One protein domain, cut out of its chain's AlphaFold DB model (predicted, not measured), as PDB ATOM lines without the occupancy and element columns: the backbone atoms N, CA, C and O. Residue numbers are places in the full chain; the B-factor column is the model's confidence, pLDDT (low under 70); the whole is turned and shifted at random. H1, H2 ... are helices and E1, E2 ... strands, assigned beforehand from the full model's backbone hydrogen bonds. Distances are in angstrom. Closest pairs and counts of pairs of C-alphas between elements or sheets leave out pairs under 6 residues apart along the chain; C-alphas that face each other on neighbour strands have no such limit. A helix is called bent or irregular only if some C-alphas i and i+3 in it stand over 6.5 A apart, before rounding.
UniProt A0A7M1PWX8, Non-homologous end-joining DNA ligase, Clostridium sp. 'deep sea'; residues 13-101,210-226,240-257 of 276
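AT A GLANCE: This is residues 13 to 101, 210 to 226 and 240 to 257 of the 276 residues of the protein "Non-homologous end-joining DNA ligase" of Clostridium sp. 'deep sea' (UniProt A0A7M1PWX8). A small, curled sheet of four strands, E2 E1 E3 E4, has H2 over E3, while the longer, kinked helix H1 packs on H2 and grazes the sheet. H3 lies off the sheet, near H1. The 124 printed residues include three named helices and four named strands, in the order H1 E1 E2 H2 E3 E4 H3; the sheet is antiparallel and the class mixed, with under half of the residues in named elements. The whole is compact, with a radius of gyration of the C-alphas of 13.8 A and spans of 36 by 33 by 22 A.

HOW THE PARTS SIT: E1, residues 44 to 48, and E3, residues 89 to 95, are antiparallel inner neighbours, with N 45 and O 93 2.8 A apart. The edge strand E2, residues 58 to 60, forms a hairpin with E1, N 48 to O 58 being 2.9 A. The other edge strand, E4, residues 210 to 212, is antiparallel to E3, N 94 to O 211 being 2.9 A. H2, residues 78 to 86, has a height over the sheet of 10.3 A and runs slantwise to E3, at 39 degrees on the local plane. E2, H2 and E3 form a split strand-helix-strand unit, two strands running the same way with E1 between them; its crossover is right-handed. H1, residues 21 to 39, touches H2 at a steep tilt of 45 degrees, opposite ways; their closest C-alphas, of Ser 32 and Ala 78, are 5.5 A apart. H1 is irregular, C-alphas 30 and 33 being 7.4 A apart. H3, residues 248 to 255, is apart from H2. Every O i to N i+4 pair is within hydrogen-bond range in H2 and H3, and 11 of 15 in H1.

IN THESE COORDINATES: From first to last C-alpha, E3 measures 16.8 A, H1 21.6 A, E1 12.5 A and H2 12.0 A. H1 begins at C-alpha 21 (16.378, 32.842, -15.420); H3 ends at C-alpha 255 (17.571, 55.428, -1.054).

THE WHOLE: The farthest C-alphas, of Lys 16 and Asn 101, are 41.9 A apart. Residues 102 to 209 and 227 to 239 are not printed; the C-alpha gaps are 15.3 A and 9.4 A. The link E2 to H2 is long. No printed residue is under 70 in pLDDT.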
ATOM      1  N   LEU A  13      13.677  29.851 -11.727       98.38
ATOM      2  CA  LEU A  13      14.610  29.808 -10.593       98.38
ATOM      3  C   LEU A  13      13.867  29.939  -9.259       98.38
ATOM      4  O   LEU A  13      14.207  29.238  -8.308       98.38
ATOM      5  N   TRP A  14      12.785  30.728  -9.232       98.50
ATOM      6  CA  TRP A  14      11.785  30.737  -8.158       98.50
ATOM      7  C   TRP A  14      10.404  30.381  -8.720       98.50
ATOM      8  O   TRP A  14       9.638  31.279  -9.071       98.50
ATOM      9  N   PRO A  15      10.048  29.083  -8.809       97.00
ATOM     10  CA  PRO A  15       8.799  28.648  -9.440       97.00
ATOM     11  C   PRO A  15       7.534  29.257  -8.828       97.00
ATOM     12  O   PRO A  15       6.649  29.665  -9.569       97.00
ATOM     13  N   LYS A  16       7.472  29.387  -7.494       97.19
ATOM     14  CA  LYS A  16       6.323  29.986  -6.789       97.19
ATOM     15  C   LYS A  16       6.105  31.467  -7.127       97.19
ATOM     16  O   LYS A  16       4.976  31.933  -7.073       97.19
ATOM     17  N   LEU A  17       7.174  32.181  -7.479       97.94
ATOM     18  CA  LEU A  17       7.139  33.600  -7.849       97.94
ATOM     19  C   LEU A  17       7.117  33.816  -9.370       97.94
ATOM     20  O   LEU A  17       7.110  34.953  -9.826       97.94
ATOM     21  N   GLY A  18       7.185  32.745 -10.167       97.88
ATOM     22  CA  GLY A  18       7.268  32.838 -11.626       97.88
ATOM     23  C   GLY A  18       8.576  33.430 -12.171       97.88
ATOM     24  O   GLY A  18       8.651  33.681 -13.371       97.88
ATOM     25  N   ILE A  19       9.610  33.632 -11.341       98.62
ATOM     26  CA  ILE A  19      10.872  34.266 -11.765       98.62
ATOM     27  C   ILE A  19      11.652  33.301 -12.659       98.62
ATOM     28  O   ILE A  19      12.143  32.256 -12.201       98.62
ATOM     29  N   LYS A  20      11.799  33.667 -13.936       98.62
ATOM     30  CA  LYS A  20      12.608  32.935 -14.910       98.62
ATOM     31  C   LYS A  20      14.070  33.349 -14.802       98.62
ATOM     32  O   LYS A  20      14.421  34.403 -14.271       98.62
ATOM     33  N   LYS A  21      14.953  32.531 -15.369       98.62
ATOM     34  CA  LYS A  21      16.378  32.842 -15.420       98.62
ATOM     35  C   LYS A  21      16.661  34.142 -16.167       98.62
ATOM     36  O   LYS A  21      17.552  34.872 -15.755       98.62
ATOM     37  N   ILE A  22      15.924  34.437 -17.236       98.50
ATOM     38  CA  ILE A  22      16.106  35.695 -17.966       98.50
ATOM     39  C   ILE A  22      15.766  36.920 -17.105       98.50
ATOM     40  O   ILE A  22      16.528  37.881 -17.108       98.50
ATOM     41  N   ASP A  23      14.712  36.848 -16.289       98.62
ATOM     42  CA  ASP A  23      14.346  37.920 -15.355       98.62
ATOM     43  C   ASP A  23      15.451  38.114 -14.313       98.62
ATOM     44  O   ASP A  23      15.869  39.235 -14.025       98.62
ATOM     45  N   TYR A  24      15.978  37.003 -13.787       98.75
ATOM     46  CA  TYR A  24      17.091  37.022 -12.845       98.75
ATOM     47  C   TYR A  24      18.362  37.634 -13.434       98.75
ATOM     48  O   TYR A  24      19.002  38.456 -12.782       98.75
ATOM     49  N   LEU A  25      18.712  37.285 -14.673       98.56
ATOM     50  CA  LEU A  25      19.860  37.872 -15.362       98.56
ATOM     51  C   LEU A  25      19.695  39.380 -15.565       98.56
ATOM     52  O   LEU A  25      20.647  40.119 -15.321       98.56
ATOM     53  N   ASN A  26      18.498  39.836 -15.938       98.44
ATOM     54  CA  ASN A  26      18.206  41.263 -16.060       98.44
ATOM     55  C   ASN A  26      18.394  41.981 -14.717       98.44
ATOM     56  O   ASN A  26      19.111  42.977 -14.657       98.44
ATOM     57  N   LEU A  27      17.854  41.431 -13.622       98.75
ATOM     58  CA  LEU A  27      18.057  42.021 -12.298       98.75
ATOM     59  C   LEU A  27      19.540  42.047 -11.902       98.75
ATOM     60  O   LEU A  27      20.009  43.056 -11.388       98.75
ATOM     61  N   MET A  28      20.297  40.973 -12.139       98.62
ATOM     62  CA  MET A  28      21.732  40.944 -11.826       98.62
ATOM     63  C   MET A  28      22.531  41.955 -12.650       98.62
ATOM     64  O   MET A  28      23.492  42.523 -12.136       98.62
ATOM     65  N   TYR A  29      22.134  42.211 -13.899       98.06
ATOM     66  CA  TYR A  29      22.733  43.271 -14.707       98.06
ATOM     67  C   TYR A  29      22.461  44.644 -14.087       98.06
ATOM     68  O   TYR A  29      23.397  45.409 -13.858       98.06
ATOM     69  N   GLU A  30      21.205  44.922 -13.727       98.12
ATOM     70  CA  GLU A  30      20.806  46.185 -13.094       98.12
ATOM     71  C   GLU A  30      21.481  46.388 -11.724       98.12
ATOM     72  O   GLU A  30      21.902  47.493 -11.390       98.12
ATOM     73  N   LEU A  31      21.649  45.316 -10.942       98.50
ATOM     74  CA  LEU A  31      22.325  45.350  -9.642       98.50
ATOM     75  C   LEU A  31      23.854  45.301  -9.738       98.50
ATOM     76  O   LEU A  31      24.526  45.459  -8.714       98.50
ATOM     77  N   SER A  32      24.423  45.100 -10.929       98.19
ATOM     78  CA  SER A  32      25.866  44.913 -11.085       98.19
ATOM     79  C   SER A  32      26.703  46.062 -10.513       98.19
ATOM     80  O   SER A  32      27.646  45.752  -9.783       98.19
ATOM     81  N   PRO A  33      26.366  47.361 -10.678       97.38
ATOM     82  CA  PRO A  33      27.184  48.427 -10.096       97.38
ATOM     83  C   PRO A  33      27.250  48.359  -8.563       97.38
ATOM     84  O   PRO A  33      28.262  48.717  -7.963       97.38
ATOM     85  N   TYR A  34      26.188  47.855  -7.929       98.06
ATOM     86  CA  TYR A  34      26.077  47.756  -6.477       98.06
ATOM     87  C   TYR A  34      26.754  46.495  -5.939       98.06
ATOM     88  O   TYR A  34      27.520  46.576  -4.986       98.06
ATOM     89  N   ILE A  35      26.520  45.333  -6.556       98.31
ATOM     90  CA  ILE A  35      27.128  44.062  -6.130       98.31
ATOM     91  C   ILE A  35      28.651  44.114  -6.299       98.31
ATOM     92  O   ILE A  35      29.392  43.746  -5.383       98.31
ATOM     93  N   LEU A  36      29.127  44.589  -7.457       97.69
ATOM     94  CA  LEU A  36      30.555  44.598  -7.786       97.69
ATOM     95  C   LEU A  36      31.353  45.474  -6.820       97.69
ATOM     96  O   LEU A  36      32.432  45.065  -6.404       97.69
ATOM     97  N   LYS A  37      30.796  46.606  -6.367       96.31
ATOM     98  CA  LYS A  37      31.444  47.483  -5.380       96.31
ATOM     99  C   LYS A  37      31.901  46.731  -4.126       96.31
ATOM    100  O   LYS A  37      32.980  47.008  -3.609       96.31
ATOM    101  N   TYR A  38      31.120  45.751  -3.672       96.62
ATOM    102  CA  TYR A  38      31.410  44.988  -2.455       96.62
ATOM    103  C   TYR A  38      32.078  43.633  -2.708       96.62
ATOM    104  O   TYR A  38      32.622  43.055  -1.766       96.62
ATOM    105  N   ALA A  39      32.052  43.124  -3.942       96.81
ATOM    106  CA  ALA A  39      32.616  41.821  -4.299       96.81
ATOM    107  C   ALA A  39      33.924  41.872  -5.096       96.81
ATOM    108  O   ALA A  39      34.645  40.869  -5.136       96.81
ATOM    109  N   GLN A  40      34.246  43.013  -5.706       95.50
ATOM    110  CA  GLN A  40      35.477  43.195  -6.465       95.50
ATOM    111  C   GLN A  40      36.705  42.906  -5.603       95.50
ATOM    112  O   GLN A  40      36.743  43.211  -4.408       95.50
ATOM    113  N   ASN A  41      37.729  42.317  -6.216       95.25
ATOM    114  CA  ASN A  41      38.989  41.966  -5.572       95.25
ATOM    115  C   ASN A  41      38.824  41.130  -4.294       95.25
ATOM    116  O   ASN A  41      39.652  41.223  -3.391       95.25
ATOM    117  N   ARG A  42      37.780  40.300  -4.189       96.31
ATOM    118  CA  ARG A  42      37.573  39.359  -3.077       96.31
ATOM    119  C   ARG A  42      37.355  37.957  -3.615       96.31
ATOM    120  O   ARG A  42      36.699  37.776  -4.637       96.31
ATOM    121  N   LYS A  43      37.864  36.952  -2.896       95.12
ATOM    122  CA  LYS A  43      37.568  35.555  -3.231       95.12
ATOM    123  C   LYS A  43      36.075  35.303  -3.083       95.12
ATOM    124  O   LYS A  43      35.492  35.595  -2.034       95.12
ATOM    125  N   LEU A  44      35.500  34.729  -4.128       96.12
ATOM    126  CA  LEU A  44      34.087  34.423  -4.218       96.12
ATOM    127  C   LEU A  44      33.805  32.979  -3.784       96.12
ATOM    128  O   LEU A  44      34.522  32.044  -4.127       96.12
ATOM    129  N   THR A  45      32.722  32.793  -3.044       97.31
ATOM    130  CA  THR A  45      32.014  31.522  -2.910       97.31
ATOM    131  C   THR A  45      30.614  31.738  -3.452       97.31
ATOM    132  O   THR A  45      29.914  32.643  -3.005       97.31
ATOM    133  N   VAL A  46      30.197  30.921  -4.412       97.44
ATOM    134  CA  VAL A  46      28.826  30.966  -4.926       97.44
ATOM    135  C   VAL A  46      28.041  29.754  -4.465       97.44
ATOM    136  O   VAL A  46      28.593  28.657  -4.341       97.44
ATOM    137  N   ILE A  47      26.744  29.942  -4.244       98.38
ATOM    138  CA  ILE A  47      25.807  28.834  -4.073       98.38
ATOM    139  C   ILE A  47      24.937  28.760  -5.317       98.38
ATOM    140  O   ILE A  47      24.269  29.729  -5.699       98.38
ATOM    141  N   ARG A  48      24.986  27.603  -5.972       98.19
ATOM    142  CA  ARG A  48      24.283  27.356  -7.224       98.19
ATOM    143  C   ARG A  48      23.023  26.547  -6.988       98.19
ATOM    144  O   ARG A  48      23.035  25.595  -6.213       98.19
ATOM    145  N   TYR A  49      21.978  26.902  -7.727       98.00
ATOM    146  CA  TYR A  49      20.673  26.245  -7.737       98.00
ATOM    147  C   TYR A  49      20.290  25.923  -9.188       98.00
ATOM    148  O   TYR A  49      19.409  26.579  -9.750       98.00
ATOM    149  N   PRO A  50      20.962  24.945  -9.835       96.50
ATOM    150  CA  PRO A  50      20.806  24.678 -11.269       96.50
ATOM    151  C   PRO A  50      19.358  24.473 -11.718       96.50
ATOM    152  O   PRO A  50      19.018  24.836 -12.845       96.50
ATOM    153  N   ASP A  51      18.521  23.931 -10.829       96.06
ATOM    154  CA  ASP A  51      17.108  23.613 -11.062       96.06
ATOM    155  C   ASP A  51      16.154  24.422 -10.168       96.06
ATOM    156  O   ASP A  51      15.021  24.010  -9.914       96.06
ATOM    157  N   GLY A  52      16.614  25.585  -9.700       96.81
ATOM    158  CA  GLY A  52      15.841  26.519  -8.887       96.81
ATOM    159  C   GLY A  52      15.873  26.226  -7.385       96.81
ATOM    160  O   GLY A  52      16.368  25.195  -6.924       96.81
ATOM    161  N   VAL A  53      15.335  27.164  -6.602       97.19
ATOM    162  CA  VAL A  53      15.469  27.199  -5.132       97.19
ATOM    163  C   VAL A  53      14.803  26.038  -4.395       97.19
ATOM    164  O   VAL A  53      15.156  25.748  -3.259       97.19
ATOM    165  N   ALA A  54      13.854  25.351  -5.037       93.94
ATOM    166  CA  ALA A  54      13.156  24.199  -4.465       93.94
ATOM    167  C   ALA A  54      13.931  22.874  -4.619       93.94
ATOM    168  O   ALA A  54      13.474  21.831  -4.147       93.94
ATOM    169  N   LYS A  55      15.059  22.880  -5.338       95.31
ATOM    170  CA  LYS A  55      15.869  21.693  -5.643       95.31
ATOM    171  C   LYS A  55      17.232  21.769  -4.952       95.31
ATOM    172  O   LYS A  55      17.516  22.686  -4.187       95.31
ATOM    173  N   LYS A  56      18.065  20.749  -5.183       95.88
ATOM    174  CA  LYS A  56      19.400  20.657  -4.581       95.88
ATOM    175  C   LYS A  56      20.262  21.846  -4.997       95.88
ATOM    176  O   LYS A  56      20.278  22.234  -6.165       95.88
ATOM    177  N   SER A  57      21.018  22.357  -4.037       97.56
ATOM    178  CA  SER A  57      22.045  23.364  -4.251       97.56
ATOM    179  C   SER A  57      23.433  22.797  -3.990       97.56
ATOM    180  O   SER A  57      23.582  21.735  -3.382       97.56
ATOM    181  N   PHE A  58      24.459  23.507  -4.451       97.31
ATOM    182  CA  PHE A  58      25.835  23.196  -4.089       97.31
ATOM    183  C   PHE A  58      26.681  24.458  -3.949       97.31
ATOM    184  O   PHE A  58      26.443  25.475  -4.604       97.31
ATOM    185  N   TYR A  59      27.685  24.362  -3.083       96.50
ATOM    186  CA  TYR A  59      28.680  25.402  -2.869       96.50
ATOM    187  C   TYR A  59      29.815  25.232  -3.867       96.50
ATOM    188  O   TYR A  59      30.343  24.133  -4.037       96.50
ATOM    189  N   GLN A  60      30.241  26.331  -4.471       95.25
ATOM    190  CA  GLN A  60      31.380  26.354  -5.367       95.25
ATOM    191  C   GLN A  60      32.334  27.466  -4.939       95.25
ATOM    192  O   GLN A  60      31.987  28.647  -4.954       95.25
ATOM    193  N   LYS A  61      33.549  27.066  -4.561       92.25
ATOM    194  CA  LYS A  61      34.641  27.992  -4.241       92.25
ATOM    195  C   LYS A  61      35.550  28.213  -5.439       92.25
ATOM    196  O   LYS A  61      35.909  29.346  -5.711       92.25
ATOM    197  N   ASN A  62      35.904  27.151  -6.158       91.44
ATOM    198  CA  ASN A  62      36.833  27.208  -7.287       91.44
ATOM    199  C   ASN A  62      36.099  27.425  -8.614       91.44
ATOM    200  O   ASN A  62      34.909  27.121  -8.736       91.44
ATOM    201  N   LEU A  63      36.810  27.959  -9.606       91.75
ATOM    202  CA  LEU A  63      36.299  28.001 -10.971       91.75
ATOM    203  C   LEU A  63      36.195  26.575 -11.528       91.75
ATOM    204  O   LEU A  63      37.049  25.748 -11.214       91.75
ATOM    205  N   PRO A  64      35.147  26.268 -12.308       90.44
ATOM    206  CA  PRO A  64      35.066  25.002 -13.014       90.44
ATOM    207  C   PRO A  64      36.020  25.008 -14.214       90.44
ATOM    208  O   PRO A  64      36.265  26.064 -14.794       90.44
ATOM    209  N   ASP A  65      36.470  23.830 -14.646       91.38
ATOM    210  CA  ASP A  65      37.431  23.689 -15.756       91.38
ATOM    211  C   ASP A  65      36.919  24.262 -17.087       91.38
ATOM    212  O   ASP A  65      37.697  24.680 -17.937       91.38
ATOM    213  N   TYR A  66      35.595  24.322 -17.265       91.88
ATOM    214  CA  TYR A  66      34.956  24.900 -18.451       91.88
ATOM    215  C   TYR A  66      34.796  26.428 -18.389       91.88
ATOM    216  O   TYR A  66      34.175  27.013 -19.283       91.88
ATOM    217  N   ALA A  67      35.260  27.089 -17.323       94.12
ATOM    218  CA  ALA A  67      35.182  28.539 -17.219       94.12
ATOM    219  C   ALA A  67      35.958  29.196 -18.377       94.12
ATOM    220  O   ALA A  67      37.110  28.836 -18.619       94.12
ATOM    221  N   PRO A  68      35.360  30.165 -19.097       94.50
ATOM    222  CA  PRO A  68      36.093  30.959 -20.073       94.50
ATOM    223  C   PRO A  68      37.317  31.634 -19.444       94.50
ATOM    224  O   PRO A  68      37.272  32.030 -18.283       94.50
ATOM    225  N   SER A  69      38.375  31.849 -20.229       94.31
ATOM    226  CA  SER A  69      39.651  32.412 -19.750       94.31
ATOM    227  C   SER A  69      39.550  33.810 -19.129       94.31
ATOM    228  O   SER A  69      40.428  34.201 -18.368       94.31
ATOM    229  N   TRP A  70      38.491  34.560 -19.438       94.12
ATOM    230  CA  TRP A  70      38.214  35.886 -18.876       94.12
ATOM    231  C   TRP A  70      37.433  35.844 -17.551       94.12
ATOM    232  O   TRP A  70      37.197  36.888 -16.946       94.12
ATOM    233  N   VAL A  71      36.977  34.666 -17.111       94.06
ATOM    234  CA  VAL A  71      36.259  34.505 -15.844       94.06
ATOM    235  C   VAL A  71      37.252  34.309 -14.708       94.06
ATOM    236  O   VAL A  71      38.067  33.392 -14.720       94.06
ATOM    237  N   GLU A  72      37.109  35.129 -13.673       92.50
ATOM    238  CA  GLU A  72      37.958  35.110 -12.485       92.50
ATOM    239  C   GLU A  72      37.203  34.599 -11.246       92.50
ATOM    240  O   GLU A  72      35.970  34.559 -11.199       92.50
ATOM    241  N   GLN A  73      37.946  34.242 -10.193       89.00
ATOM    242  CA  GLN A  73      37.400  33.822  -8.889       89.00
ATOM    243  C   GLN A  73      36.933  35.014  -8.016       89.00
ATOM    244  O   GLN A  73      36.756  34.884  -6.801       89.00
ATOM    245  N   SER A  74      36.740  36.178  -8.633       93.00
ATOM    246  CA  SER A  74      36.280  37.437  -8.045       93.00
ATOM    247  C   SER A  74      35.296  38.114  -8.997       93.00
ATOM    248  O   SER A  74      35.434  38.031 -10.216       93.00
ATOM    249  N   LEU A  75      34.285  38.797  -8.451       95.31
ATOM    250  CA  LEU A  75      33.314  39.537  -9.261       95.31
ATOM    251  C   LEU A  75      33.875  40.921  -9.613       95.31
ATOM    252  O   LEU A  75      33.521  41.915  -8.985       95.31
ATOM    253  N   ASN A  76      34.771  40.968 -10.601       95.06
ATOM    254  CA  ASN A  76      35.441  42.198 -11.043       95.06
ATOM    255  C   ASN A  76      34.739  42.901 -12.218       95.06
ATOM    256  O   ASN A  76      35.106  44.014 -12.582       95.06
ATOM    257  N   SER A  77      33.724  42.275 -12.821       96.62
ATOM    258  CA  SER A  77      32.962  42.865 -13.922       96.62
ATOM    259  C   SER A  77      31.527  42.339 -13.978       96.62
ATOM    260  O   SER A  77      31.219  41.252 -13.477       96.62
ATOM    261  N   ALA A  78      30.647  43.105 -14.629       97.00
ATOM    262  CA  ALA A  78      29.259  42.703 -14.855       97.00
ATOM    263  C   ALA A  78      29.175  41.414 -15.688       97.00
ATOM    264  O   ALA A  78      28.341  40.556 -15.409       97.00
ATOM    265  N   ASP A  79      30.087  41.230 -16.645       96.81
ATOM    266  CA  ASP A  79      30.143  40.029 -17.480       96.81
ATOM    267  C   ASP A  79      30.400  38.766 -16.639       96.81
ATOM    268  O   ASP A  79      29.750  37.740 -16.846       96.81
ATOM    269  N   ILE A  80      31.298  38.839 -15.645       96.88
ATOM    270  CA  ILE A  80      31.572  37.720 -14.726       96.88
ATOM    271  C   ILE A  80      30.344  37.433 -13.856       96.88
ATOM    272  O   ILE A  80      29.948  36.273 -13.717       96.88
ATOM    273  N   LEU A  81      29.713  38.473 -13.297       97.81
ATOM    274  CA  LEU A  81      28.488  38.326 -12.506       97.81
ATOM    275  C   LEU A  81      27.391  37.623 -13.313       97.81
ATOM    276  O   LEU A  81      26.811  36.638 -12.847       97.81
ATOM    277  N   LEU A  82      27.140  38.081 -14.539       97.88
ATOM    278  CA  LEU A  82      26.112  37.503 -15.396       97.88
ATOM    279  C   LEU A  82      26.460  36.085 -15.857       97.88
ATOM    280  O   LEU A  82      25.572  35.237 -15.929       97.88
ATOM    281  N   TRP A  83      27.734  35.778 -16.104       97.62
ATOM    282  CA  TRP A  83      28.164  34.415 -16.415       97.62
ATOM    283  C   TRP A  83      27.917  33.455 -15.246       97.62
ATOM    284  O   TRP A  83      27.387  32.354 -15.441       97.62
ATOM    285  N   MET A  84      28.238  33.881 -14.019       97.44
ATOM    286  CA  MET A  84      27.962  33.112 -12.802       97.44
ATOM    287  C   MET A  84      26.454  32.912 -12.609       97.44
ATOM    288  O   MET A  84      26.012  31.779 -12.376       97.44
ATOM    289  N   ALA A  85      25.668  33.982 -12.760       97.81
ATOM    290  CA  ALA A  85      24.211  33.977 -12.655       97.81
ATOM    291  C   ALA A  85      23.544  33.095 -13.728       97.81
ATOM    292  O   ALA A  85      22.587  32.377 -13.438       97.81
ATOM    293  N   ASN A  86      24.082  33.053 -14.951       97.62
ATOM    294  CA  ASN A  86      23.571  32.220 -16.048       97.62
ATOM    295  C   ASN A  86      23.702  30.715 -15.749       97.62
ATOM    296  O   ASN A  86      22.901  29.904 -16.213       97.62
ATOM    297  N   GLN A  87      24.667  30.348 -14.912       96.81
ATOM    298  CA  GLN A  87      24.832  29.007 -14.340       96.81
ATOM    299  C   GLN A  87      24.096  28.847 -12.995       96.81
ATOM    300  O   GLN A  87      24.482  28.034 -12.152       96.81
ATOM    301  N   ALA A  88      23.064  29.661 -12.771       97.62
ATOM    302  CA  ALA A  88      22.210  29.657 -11.591       97.62
ATOM    303  C   ALA A  88      22.959  29.810 -10.256       97.62
ATOM    304  O   ALA A  88      22.534  29.246  -9.248       97.62
ATOM    305  N   ALA A  89      24.068  30.560 -10.220       98.06
ATOM    306  CA  ALA A  89      24.552  31.105  -8.952       98.06
ATOM    307  C   ALA A  89      23.508  32.102  -8.449       98.06
ATOM    308  O   ALA A  89      23.280  33.108  -9.118       98.06
ATOM    309  N   LEU A  90      22.859  31.787  -7.325       98.62
ATOM    310  CA  LEU A  90      21.830  32.633  -6.708       98.62
ATOM    311  C   LEU A  90      22.322  33.319  -5.442       98.62
ATOM    312  O   LEU A  90      21.681  34.250  -4.978       98.62
ATOM    313  N   GLU A  91      23.428  32.864  -4.861       98.62
ATOM    314  CA  GLU A  91      24.022  33.528  -3.708       98.62
ATOM    315  C   GLU A  91      25.502  33.779  -3.959       98.62
ATOM    316  O   GLU A  91      26.238  32.855  -4.320       98.62
ATOM    317  N   PHE A  92      25.930  35.016  -3.731       98.56
ATOM    318  CA  PHE A  92      27.305  35.471  -3.864       98.56
ATOM    319  C   PHE A  92      27.841  35.817  -2.479       98.56
ATOM    320  O   PHE A  92      27.334  36.713  -1.804       98.56
ATOM    321  N   HIS A  93      28.853  35.074  -2.045       98.31
ATOM    322  CA  HIS A  93      29.487  35.237  -0.744       98.31
ATOM    323  C   HIS A  93      30.954  35.610  -0.928       98.31
ATOM    324  O   HIS A  93      31.665  34.996  -1.720       98.31
ATOM    325  N   THR A  94      31.435  36.585  -0.168       97.19
ATOM    326  CA  THR A  94      32.803  37.109  -0.281       97.19
ATOM    327  C   THR A  94      33.554  36.980   1.031       97.19
ATOM    328  O   THR A  94      32.958  37.058   2.107       97.19
ATOM    329  N   CYS A  95      34.874  36.813   0.956       95.94
ATOM    330  CA  CYS A  95      35.733  36.925   2.132       95.94
ATOM    331  C   CYS A  95      35.826  38.371   2.652       95.94
ATOM    332  O   CYS A  95      35.610  39.341   1.922       95.94
ATOM    333  N   PHE A  96      36.203  38.518   3.921       96.44
ATOM    334  CA  PHE A  96      36.278  39.822   4.591       96.44
ATOM    335  C   PHE A  96      37.503  40.653   4.187       96.44
ATOM    336  O   PHE A  96      37.512  41.866   4.378       96.44
ATOM    337  N   ASN A  97      38.514  40.031   3.581       96.25
ATOM    338  CA  ASN A  97      39.702  40.684   3.037       96.25
ATOM    339  C   ASN A  97      39.631  40.838   1.509       96.25
ATOM    340  O   ASN A  97      38.895  40.102   0.851       96.25
ATOM    341  N   THR A  98      40.452  41.725   0.947       95.94
ATOM    342  CA  THR A  98      40.704  41.777  -0.503       95.94
ATOM    343  C   THR A  98      41.864  40.856  -0.893       95.94
ATOM    344  O   THR A  98      42.639  40.423  -0.036       95.94
ATOM    345  N   LEU A  99      42.006  40.545  -2.182       94.00
ATOM    346  CA  LEU A  99      43.114  39.754  -2.728       94.00
ATOM    347  C   LEU A  99      44.472  40.414  -2.445       94.00
ATOM    348  O   LEU A  99      45.423  39.713  -2.114       94.00
ATOM    349  N   ASN A 100      44.522  41.749  -2.472       94.31
ATOM    350  CA  ASN A 100      45.738  42.527  -2.214       94.31
ATOM    351  C   ASN A 100      46.144  42.530  -0.731       94.31
ATOM    352  O   ASN A 100      47.319  42.678  -0.420       94.31
ATOM    353  N   ASN A 101      45.194  42.332   0.190       94.06
ATOM    354  CA  ASN A 101      45.428  42.324   1.636       94.06
ATOM    355  C   ASN A 101      44.954  41.006   2.259       94.06
ATOM    356  O   ASN A 101      44.064  40.977   3.103       94.06
ATOM    357  N   THR A 210      33.311  33.325   4.583       96.00
ATOM    358  CA  THR A 210      32.628  34.168   3.609       96.00
ATOM    359  C   THR A 210      31.277  34.573   4.152       96.00
ATOM    360  O   THR A 210      30.653  33.806   4.884       96.00
ATOM    361  N   ILE A 211      30.812  35.741   3.737       97.19
ATOM    362  CA  ILE A 211      29.490  36.251   4.073       97.19
ATOM    363  C   ILE A 211      28.781  36.709   2.810       97.19
ATOM    364  O   ILE A 211      29.437  37.121   1.850       97.19
ATOM    365  N   ILE A 212      27.452  36.657   2.820       98.12
ATOM    366  CA  ILE A 212      26.642  37.109   1.695       98.12
ATOM    367  C   ILE A 212      26.947  38.578   1.377       98.12
ATOM    368  O   ILE A 212      26.839  39.461   2.239       98.12
ATOM    369  N   THR A 213      27.328  38.844   0.132       97.56
ATOM    370  CA  THR A 213      27.638  40.185  -0.361       97.56
ATOM    371  C   THR A 213      26.375  41.061  -0.333       97.56
ATOM    372  O   THR A 213      25.283  40.556  -0.614       97.56
ATOM    373  N   PRO A 214      26.480  42.362   0.006       98.38
ATOM    374  CA  PRO A 214      25.387  43.307  -0.202       98.38
ATOM    375  C   PRO A 214      24.785  43.190  -1.608       98.38
ATOM    376  O   PRO A 214      25.505  43.041  -2.593       98.38
ATOM    377  N   TYR A 215      23.458  43.244  -1.682       98.69
ATOM    378  CA  TYR A 215      22.651  43.141  -2.900       98.69
ATOM    379  C   TYR A 215      22.650  41.777  -3.606       98.69
ATOM    380  O   TYR A 215      21.961  41.620  -4.612       98.69
ATOM    381  N   SER A 216      23.326  40.756  -3.065       98.69
ATOM    382  CA  SER A 216      23.126  39.379  -3.529       98.69
ATOM    383  C   SER A 216      21.708  38.898  -3.209       98.69
ATOM    384  O   SER A 216      21.189  39.137  -2.115       98.69
ATOM    385  N   THR A 217      21.119  38.129  -4.125       98.50
ATOM    386  CA  THR A 217      19.931  37.318  -3.844       98.50
ATOM    387  C   THR A 217      20.219  36.250  -2.788       98.50
ATOM    388  O   THR A 217      21.367  35.856  -2.556       98.50
ATOM    389  N   ARG A 218      19.147  35.785  -2.145       98.31
ATOM    390  CA  ARG A 218      19.099  34.595  -1.297       98.31
ATOM    391  C   ARG A 218      18.106  33.611  -1.878       98.31
ATOM    392  O   ARG A 218      17.009  33.988  -2.297       98.31
ATOM    393  N   ALA A 219      18.461  32.336  -1.857       97.25
ATOM    394  CA  ALA A 219      17.631  31.265  -2.388       97.25
ATOM    395  C   ALA A 219      16.542  30.838  -1.389       97.25
ATOM    396  O   ALA A 219      16.436  29.682  -0.984       97.25
ATOM    397  N   VAL A 220      15.739  31.812  -0.974       96.56
ATOM    398  CA  VAL A 220      14.573  31.657  -0.100       96.56
ATOM    399  C   VAL A 220      13.298  31.867  -0.909       96.56
ATOM    400  O   VAL A 220      13.343  32.448  -1.992       96.56
ATOM    401  N   GLU A 221      12.162  31.409  -0.384       93.44
ATOM    402  CA  GLU A 221      10.879  31.390  -1.102       93.44
ATOM    403  C   GLU A 221      10.494  32.747  -1.705       93.44
ATOM    404  O   GLU A 221      10.122  32.798  -2.873       93.44
ATOM    405  N   ASN A 222      10.683  33.834  -0.952       95.31
ATOM    406  CA  ASN A 222      10.355  35.196  -1.376       95.31
ATOM    407  C   ASN A 222      11.494  35.914  -2.145       95.31
ATOM    408  O   ASN A 222      11.532  37.136  -2.173       95.31
ATOM    409  N   ALA A 223      12.477  35.186  -2.695       98.00
ATOM    410  CA  ALA A 223      13.595  35.747  -3.481       98.00
ATOM    411  C   ALA A 223      14.231  37.009  -2.861       98.00
ATOM    412  O   ALA A 223      14.429  38.031  -3.524       98.00
ATOM    413  N   ARG A 224      14.494  36.954  -1.551       98.44
ATOM    414  CA  ARG A 224      14.967  38.109  -0.785       98.44
ATOM    415  C   ARG A 224      16.384  38.511  -1.175       98.44
ATOM    416  O   ARG A 224      17.172  37.690  -1.643       98.44
ATOM    417  N   ILE A 225      16.704  39.778  -0.946       98.75
ATOM    418  CA  ILE A 225      18.013  40.377  -1.205       98.75
ATOM    419  C   ILE A 225      18.693  40.693   0.131       98.75
ATOM    420  O   ILE A 225      18.048  41.102   1.095       98.75
ATOM    421  N   ALA A 226      20.009  40.488   0.205       98.69
ATOM    422  CA  ALA A 226      20.808  40.912   1.349       98.69
ATOM    423  C   ALA A 226      21.041  42.430   1.297       98.69
ATOM    424  O   ALA A 226      21.991  42.902   0.669       98.69
ATOM    425  N   ILE A 240      11.657  41.925   6.879       94.62
ATOM    426  CA  ILE A 240      12.716  41.385   6.022       94.62
ATOM    427  C   ILE A 240      12.189  40.963   4.635       94.62
ATOM    428  O   ILE A 240      12.965  40.875   3.680       94.62
ATOM    429  N   ASN A 241      10.888  40.688   4.510       96.00
ATOM    430  CA  ASN A 241      10.223  40.347   3.254       96.00
ATOM    431  C   ASN A 241      10.069  41.534   2.301       96.00
ATOM    432  O   ASN A 241       9.947  41.301   1.096       96.00
ATOM    433  N   ASP A 242      10.172  42.770   2.794       96.62
ATOM    434  CA  ASP A 242      10.105  43.979   1.967       96.62
ATOM    435  C   ASP A 242      11.333  44.135   1.062       96.62
ATOM    436  O   ASP A 242      11.308  44.900   0.098       96.62
ATOM    437  N   PHE A 243      12.415  43.397   1.333       98.12
ATOM    438  CA  PHE A 243      13.666  43.445   0.577       98.12
ATOM    439  C   PHE A 243      13.796  42.220  -0.328       98.12
ATOM    440  O   PHE A 243      14.419  41.218   0.032       98.12
ATOM    441  N   ASN A 244      13.200  42.286  -1.517       98.62
ATOM    442  CA  ASN A 244      13.132  41.154  -2.434       98.62
ATOM    443  C   ASN A 244      13.388  41.534  -3.893       98.62
ATOM    444  O   ASN A 244      13.611  42.696  -4.236       98.62
ATOM    445  N   PHE A 245      13.397  40.508  -4.742       98.56
ATOM    446  CA  PHE A 245      13.605  40.590  -6.183       98.56
ATOM    447  C   PHE A 245      12.801  41.710  -6.863       98.56
ATOM    448  O   PHE A 245      13.322  42.393  -7.743       98.56
ATOM    449  N   PHE A 246      11.549  41.911  -6.450       98.44
ATOM    450  CA  PHE A 246      10.635  42.858  -7.081       98.44
ATOM    451  C   PHE A 246      10.802  44.287  -6.548       98.44
ATOM    452  O   PHE A 246      10.631  45.240  -7.303       98.44
ATOM    453  N   SER A 247      11.170  44.451  -5.274       98.44
ATOM    454  CA  SER A 247      11.223  45.759  -4.605       98.44
ATOM    455  C   SER A 247      12.601  46.430  -4.623       98.44
ATOM    456  O   SER A 247      12.704  47.650  -4.472       98.44
ATOM    457  N   ILE A 248      13.684  45.664  -4.809       98.56
ATOM    458  CA  ILE A 248      15.051  46.174  -4.603       98.56
ATOM    459  C   ILE A 248      15.412  47.346  -5.521       98.56
ATOM    460  O   ILE A 248      16.122  48.261  -5.105       98.56
ATOM    461  N   LYS A 249      14.894  47.352  -6.750       98.12
ATOM    462  CA  LYS A 249      15.176  48.404  -7.734       98.12
ATOM    463  C   LYS A 249      14.587  49.741  -7.320       98.12
ATOM    464  O   LYS A 249      15.278  50.755  -7.316       98.12
ATOM    465  N   GLU A 250      13.325  49.724  -6.904       98.12
ATOM    466  CA  GLU A 250      12.648  50.910  -6.388       98.12
ATOM    467  C   GLU A 250      13.328  51.415  -5.112       98.12
ATOM    468  O   GLU A 250      13.539  52.618  -4.949       98.12
ATOM    469  N   ARG A 251      13.749  50.499  -4.229       97.75
ATOM    470  CA  ARG A 251      14.519  50.861  -3.035       97.75
ATOM    471  C   ARG A 251      15.812  51.588  -3.396       97.75
ATOM    472  O   ARG A 251      16.073  52.643  -2.823       97.75
ATOM    473  N   LEU A 252      16.602  51.047  -4.322       98.25
ATOM    474  CA  LEU A 252      17.856  51.664  -4.759       98.25
ATOM    475  C   LEU A 252      17.624  53.024  -5.424       98.25
ATOM    476  O   LEU A 252      18.368  53.958  -5.142       98.25
ATOM    477  N   ALA A 253      16.566  53.175  -6.221       97.94
ATOM    478  CA  ALA A 253      16.199  54.466  -6.802       97.94
ATOM    479  C   ALA A 253      15.838  55.511  -5.730       97.94
ATOM    480  O   ALA A 253      16.202  56.677  -5.854       97.94
ATOM    481  N   LYS A 254      15.150  55.099  -4.655       97.88
ATOM    482  CA  LYS A 254      14.709  55.992  -3.568       97.88
ATOM    483  C   LYS A 254      15.796  56.318  -2.543       97.88
ATOM    484  O   LYS A 254      15.812  57.419  -2.004       97.88
ATOM    485  N   LYS A 255      16.631  55.340  -2.188       97.56
ATOM    486  CA  LYS A 255      17.571  55.428  -1.054       97.56
ATOM    487  C   LYS A 255      19.035  55.480  -1.482       97.56
ATOM    488  O   LYS A 255      19.881  55.823  -0.662       97.56
ATOM    489  N   GLY A 256      19.336  55.138  -2.733       97.56
ATOM    490  CA  GLY A 256      20.702  54.911  -3.182       97.56
ATOM    491  C   GLY A 256      21.350  53.717  -2.480       97.56
ATOM    492  O   GLY A 256      20.685  52.854  -1.902       97.56
ATOM    493  N   ASP A 257      22.676  53.677  -2.537       97.88
ATOM    494  CA  ASP A 257      23.477  52.654  -1.876       97.88
ATOM    495  C   ASP A 257      23.843  53.075  -0.448       97.88
ATOM    496  O   ASP A 257      24.766  53.855  -0.237       97.88
TER     497      ASP A 257